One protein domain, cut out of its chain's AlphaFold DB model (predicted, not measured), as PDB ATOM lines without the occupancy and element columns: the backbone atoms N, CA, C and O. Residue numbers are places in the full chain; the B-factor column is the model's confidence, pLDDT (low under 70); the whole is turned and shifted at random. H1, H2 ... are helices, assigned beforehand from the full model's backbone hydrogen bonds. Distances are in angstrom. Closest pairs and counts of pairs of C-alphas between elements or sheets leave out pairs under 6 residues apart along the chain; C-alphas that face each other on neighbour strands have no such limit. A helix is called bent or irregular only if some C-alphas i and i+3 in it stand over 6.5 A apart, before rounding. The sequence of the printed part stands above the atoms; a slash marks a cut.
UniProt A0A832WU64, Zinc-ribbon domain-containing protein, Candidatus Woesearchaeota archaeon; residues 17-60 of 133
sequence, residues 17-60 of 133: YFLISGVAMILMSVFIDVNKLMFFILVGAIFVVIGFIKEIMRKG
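This is residues 17 to 60 of the 133 residues of the protein "Zinc-ribbon domain-containing protein" of Candidatus Woesearchaeota archaeon (UniProt A0A832WU64). Two helices meet near their ends in an open V or L, the shorter H1 as one arm and the much longer H2 as the other, with a tight turn at the corner. Away from that corner both arms stand free, and H2 makes most of the length. The printed part has 44 residues, with two named helices in the order H1, H2 and no named strand; the class is all helix. It is extended, with a radius of gyration of the C-alphas of 14.4 A, and only just flat, spanning 42 by 28 by 7 A.

From the first printed residue, H1, residues 17 to 30, leads through a tight link of 3 residues to H2, residues 34 to 58. The two helices are close but not clearly touching, with 2 pairs of C-alphas within 8 A. The closest C-alphas are those of Ser 29 and Leu 37, 6.8 A apart. Their lines stand at a steep tilt of 58 degrees, and they run opposite ways. Their centres are 19.6 A apart. In H1 and H2 every O i to N i+4 pair is within hydrogen-bond range. Residues 17 to 28 of H1 stand free, and so do residues 41 to 60, of which 41 to 58 belong to H2.

H1 begins at C-alpha 17, at (225.111, 215.317, 298.329), and ends at C-alpha 30, at (221.887, 198.776, 287.757), a length of 19.9 A. H2 begins at C-alpha 34, at (219.361, 189.515, 288.974), and ends at C-alpha 58, at (192.001, 206.986, 305.005), 36.2 A away. Neither helix is bent.

The two C-alphas farthest apart are those of Phe 31 and Gly 60, at 42.3 A. The printed part has no cut, and its one link between helices is tight. The mean pLDDT of the printed part is 81.9; residue 28, residues 31 to 32 and residues 59 to 60 are under 70.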
ATOM      1  N   TYR A  17     224.887 216.673 297.821       79.69
ATOM      2  CA  TYR A  17     225.111 215.317 298.329       79.69
ATOM      3  C   TYR A  17     223.885 214.410 298.196       79.69
ATOM      4  O   TYR A  17     224.045 213.212 297.980       79.69
ATOM      5  N   PHE A  18     222.670 214.957 298.270       79.50
ATOM      6  CA  PHE A  18     221.450 214.162 298.109       79.50
ATOM      7  C   PHE A  18     221.253 213.705 296.662       79.50
ATOM      8  O   PHE A  18     220.876 212.560 296.427       79.50
ATOM      9  N   LEU A  19     221.584 214.562 295.694       80.94
ATOM     10  CA  LEU A  19     221.516 214.217 294.274       80.94
ATOM     11  C   LEU A  19     222.601 213.203 293.899       80.94
ATOM     12  O   LEU A  19     222.304 212.203 293.251       80.94
ATOM     13  N   ILE A  20     223.831 213.403 294.378       84.44
ATOM     14  CA  ILE A  20     224.941 212.475 294.125       84.44
ATOM     15  C   ILE A  20     224.667 211.117 294.787       84.44
ATOM     16  O   ILE A  20     224.852 210.080 294.155       84.44
ATOM     17  N   SER A  21     224.153 211.103 296.021       83.00
ATOM     18  CA  SER A  21     223.766 209.866 296.709       83.00
ATOM     19  C   SER A  21     222.612 209.144 296.011       83.00
ATOM     20  O   SER A  21     222.622 207.916 295.951       83.00
ATOM     21  N   GLY A  22     221.620 209.874 295.495       84.38
ATOM     22  CA  GLY A  22     220.487 209.292 294.773       84.38
ATOM     23  C   GLY A  22     220.912 208.651 293.454       84.38
ATOM     24  O   GLY A  22     220.582 207.498 293.189       84.38
ATOM     25  N   VAL A  23     221.718 209.359 292.660       89.00
ATOM     26  CA  VAL A  23     222.240 208.846 291.384       89.00
ATOM     27  C   VAL A  23     223.191 207.667 291.611       89.00
ATOM     28  O   VAL A  23     223.107 206.674 290.895       89.00
ATOM     29  N   ALA A  24     224.038 207.715 292.645       83.06
ATOM     30  CA  ALA A  24     224.920 206.605 292.999       83.06
ATOM     31  C   ALA A  24     224.143 205.356 293.443       83.06
ATOM     32  O   ALA A  24     224.515 204.251 293.062       83.06
ATOM     33  N   MET A  25     223.048 205.517 294.196       77.31
ATOM     34  CA  MET A  25     222.162 204.404 294.561       77.31
ATOM     35  C   MET A  25     221.528 203.766 293.323       77.31
ATOM     36  O   MET A  25     221.553 202.549 293.198       77.31
ATOM     37  N   ILE A  26     221.041 204.575 292.378       80.62
ATOM     38  CA  ILE A  26     220.429 204.086 291.133       80.62
ATOM     39  C   ILE A  26     221.462 203.369 290.254       80.62
ATOM     40  O   ILE A  26     221.203 202.265 289.781       80.62
ATOM     41  N   LEU A  27     222.651 203.948 290.065       76.44
ATOM     42  CA  LEU A  27     223.718 203.333 289.269       76.44
ATOM     43  C   LEU A  27     224.244 202.047 289.910       76.44
ATOM     44  O   LEU A  27     224.469 201.063 289.208       76.44
ATOM     45  N   MET A  28     224.379 202.015 291.238       69.25
ATOM     46  CA  MET A  28     224.734 200.791 291.954       69.25
ATOM     47  C   MET A  28     223.631 199.739 291.844       69.25
ATOM     48  O   MET A  28     223.950 198.570 291.701       69.25
ATOM     49  N   SER A  29     222.349 200.111 291.814       70.88
ATOM     50  CA  SER A  29     221.250 199.165 291.565       70.88
ATOM     51  C   SER A  29     221.264 198.557 290.157       70.88
ATOM     52  O   SER A  29     220.824 197.421 290.000       70.88
ATOM     53  N   VAL A  30     221.780 199.269 289.147       71.38
ATOM     54  CA  VAL A  30     221.887 198.776 287.757       71.38
ATOM     55  C   VAL A  30     223.037 197.770 287.584       71.38
ATOM     56  O   VAL A  30     222.981 196.919 286.703       71.38
ATOM     57  N   PHE A  31     224.057 197.818 288.445       68.31
ATOM     58  CA  PHE A  31     225.259 196.980 288.341       68.31
ATOM     59  C   PHE A  31     225.179 195.621 289.057       68.31
ATOM     60  O   PHE A  31     226.166 194.887 289.077       68.31
ATOM     61  N   ILE A  32     224.050 195.267 289.673       66.06
ATOM     62  CA  ILE A  32     223.991 194.141 290.609       66.06
ATOM     63  C   ILE A  32     223.087 193.011 290.085       66.06
ATOM     64  O   ILE A  32     221.952 193.252 289.685       66.06
ATOM     65  N   ASP A  33     223.611 191.778 290.172       71.31
ATOM     66  CA  ASP A  33     222.967 190.466 290.000       71.31
ATOM     67  C   ASP A  33     221.432 190.446 290.065       71.31
ATOM     68  O   ASP A  33     220.820 190.976 290.998       71.31
ATOM     69  N   VAL A  34     220.819 189.697 289.140       74.31
ATOM     70  CA  VAL A  34     219.361 189.515 288.974       74.31
ATOM     71  C   VAL A  34     218.641 189.228 290.302       74.31
ATOM     72  O   VAL A  34     217.539 189.720 290.536       74.31
ATOM     73  N   ASN A  35     219.297 188.514 291.224       73.75
ATOM     74  CA  ASN A  35     218.771 188.198 292.555       73.75
ATOM     75  C   ASN A  35     218.638 189.419 293.480       73.75
ATOM     76  O   ASN A  35     217.690 189.507 294.261       73.75
ATOM     77  N   LYS A  36     219.557 190.384 293.408       78.62
ATOM     78  CA  LYS A  36     219.466 191.629 294.184       78.62
ATOM     79  C   LYS A  36     218.568 192.652 293.492       78.62
ATOM     80  O   LYS A  36     217.850 193.355 294.198       78.62
ATOM     81  N   LEU A  37     218.514 192.684 292.157       80.38
ATOM     82  CA  LEU A  37     217.509 193.475 291.434       80.38
ATOM     83  C   LEU A  37     216.083 193.015 291.787       80.38
ATOM     84  O   LEU A  37     215.238 193.840 292.132       80.38
ATOM     85  N   MET A  38     215.837 191.700 291.810       82.25
ATOM     86  CA  MET A  38     214.582 191.116 292.301       82.25
ATOM     87  C   MET A  38     214.274 191.534 293.743       82.25
ATOM     88  O   MET A  38     213.132 191.874 294.040       82.25
ATOM     89  N   PHE A  39     215.272 191.572 294.631       84.38
ATOM     90  CA  PHE A  39     215.082 192.024 296.012       84.38
ATOM     91  C   PHE A  39     214.659 193.497 296.095       84.38
ATOM     92  O   PHE A  39     213.724 193.823 296.822       84.38
ATOM     93  N   PHE A  40     215.286 194.390 295.323       84.31
ATOM     94  CA  PHE A  40     214.893 195.802 295.285       84.31
ATOM     95  C   PHE A  40     213.486 196.001 294.717       84.31
ATOM     96  O   PHE A  40     212.716 196.781 295.275       84.31
ATOM     97  N   ILE A  41     213.127 195.268 293.659       87.19
ATOM     98  CA  ILE A  41     211.775 195.306 293.084       87.19
ATOM     99  C   ILE A  41     210.747 194.788 294.099       87.19
ATOM    100  O   ILE A  41     209.707 195.417 294.284       87.19
ATOM    101  N   LEU A  42     211.050 193.696 294.805       91.00
ATOM    102  CA  LEU A  42     210.182 193.127 295.837       91.00
ATOM    103  C   LEU A  42     209.962 194.114 296.991       91.00
ATOM    104  O   LEU A  42     208.822 194.384 297.367       91.00
ATOM    105  N   VAL A  43     211.042 194.688 297.528       90.06
ATOM    106  CA  VAL A  43     210.964 195.681 298.609       90.06
ATOM    107  C   VAL A  43     210.197 196.917 298.136       90.06
ATOM    108  O   VAL A  43     209.286 197.365 298.830       90.06
ATOM    109  N   GLY A  44     210.485 197.427 296.935       91.75
ATOM    110  CA  GLY A  44     209.767 198.556 296.341       91.75
ATOM    111  C   GLY A  44     208.264 198.299 296.195       91.75
ATOM    112  O   GLY A  44     207.457 199.130 296.611       91.75
ATOM    113  N   ALA A  45     207.873 197.126 295.692       93.69
ATOM    114  CA  ALA A  45     206.470 196.737 295.564       93.69
ATOM    115  C   ALA A  45     205.764 196.664 296.928       93.69
ATOM    116  O   ALA A  45     204.646 197.159 297.062       93.69
ATOM    117  N   ILE A  46     206.425 196.129 297.961       95.88
ATOM    118  CA  ILE A  46     205.885 196.096 299.329       95.88
ATOM    119  C   ILE A  46     205.613 197.516 299.840       95.88
ATOM    120  O   ILE A  46     204.534 197.776 300.369       95.88
ATOM    121  N   PHE A  47     206.543 198.456 299.649       94.44
ATOM    122  CA  PHE A  47     206.338 199.852 300.053       94.44
ATOM    123  C   PHE A  47     205.177 200.520 299.307       94.44
ATOM    124  O   PHE A  47     204.391 201.232 299.932       94.44
ATOM    125  N   VAL A  48     205.029 200.262 298.004       95.56
ATOM    126  CA  VAL A  48     203.899 200.772 297.209       95.56
ATOM    127  C   VAL A  48     202.575 200.202 297.714       95.56
ATOM    128  O   VAL A  48     201.632 200.960 297.922       95.56
ATOM    129  N   VAL A  49     202.509 198.897 297.987       95.25
ATOM    130  CA  VAL A  49     201.309 198.245 298.534       95.25
ATOM    131  C   VAL A  49     200.967 198.806 299.915       95.25
ATOM    132  O   VAL A  49     199.817 199.159 300.156       95.25
ATOM    133  N   ILE A  50     201.951 198.967 300.805       94.06
ATOM    134  CA  ILE A  50     201.742 199.574 302.129       94.06
ATOM    135  C   ILE A  50     201.238 201.018 301.991       94.06
ATOM    136  O   ILE A  50     200.296 201.409 302.684       94.06
ATOM    137  N   GLY A  51     201.829 201.807 301.089       91.81
ATOM    138  CA  GLY A  51     201.391 203.172 300.802       91.81
ATOM    139  C   GLY A  51     199.955 203.223 300.280       91.81
ATOM    140  O   GLY A  51     199.153 204.027 300.751       91.81
ATOM    141  N   PHE A  52     199.602 202.315 299.374       92.44
ATOM    142  CA  PHE A  52     198.268 202.232 298.786       92.44
ATOM    143  C   PHE A  52     197.209 201.770 299.796       92.44
ATOM    144  O   PHE A  52     196.135 202.365 299.876       92.44
ATOM    145  N   ILE A  53     197.520 200.776 300.637       91.06
ATOM    146  CA  ILE A  53     196.643 200.339 301.735       91.06
ATOM    147  C   ILE A  53     196.392 201.500 302.702       91.06
ATOM    148  O   ILE A  53     195.250 201.730 303.101       91.06
ATOM    149  N   LYS A  54     197.432 202.265 303.052       85.88
ATOM    150  CA  LYS A  54     197.297 203.435 303.927       85.88
ATOM    151  C   LYS A  54     196.395 204.514 303.320       85.88
ATOM    152  O   LYS A  54     195.605 205.110 304.050       85.88
ATOM    153  N   GLU A  55     196.462 204.728 302.007       87.31
ATOM    154  CA  GLU A  55     195.592 205.684 301.310       87.31
ATOM    155  C   GLU A  55     194.130 205.209 301.244       87.31
ATOM    156  O   GLU A  55     193.214 206.004 301.450       87.31
ATOM    157  N   ILE A  56     193.887 203.909 301.038       82.12
ATOM    158  CA  ILE A  56     192.526 203.343 301.040       82.12
ATOM    159  C   ILE A  56     191.899 203.422 302.435       82.12
ATOM    160  O   ILE A  56     190.739 203.818 302.570       82.12
ATOM    161  N   MET A  57     192.660 203.093 303.481       73.56
ATOM    162  CA  MET A  57     192.175 203.126 304.868       73.56
ATOM    163  C   MET A  57     191.749 204.537 305.294       73.56
ATOM    164  O   MET A  57     190.794 204.686 306.051       73.56
ATOM    165  N   ARG A  58     192.372 205.586 304.740       70.94
ATOM    166  CA  ARG A  58     192.001 206.986 305.005       70.94
ATOM    167  C   ARG A  58     190.610 207.360 304.475       70.94
ATOM    168  O   ARG A  58     190.001 208.295 304.982       70.94
ATOM    169  N   LYS A  59     190.092 206.641 303.474       66.56
ATOM    170  CA  LYS A  59     188.750 206.857 302.900       66.56
ATOM    171  C   LYS A  59     187.643 206.033 303.574       66.56
ATOM    172  O   LYS A  59     186.477 206.220 303.238       66.56
ATOM    173  N   GLY A  60     187.985 205.121 304.487       60.47
ATOM    174  CA  GLY A  60     187.038 204.164 305.071       60.47
ATOM    175  C   GLY A  60     186.331 204.615 306.355       60.47
ATOM    176  O   GLY A  60     185.336 204.001 306.732       60.47
TER     177      GLY A  60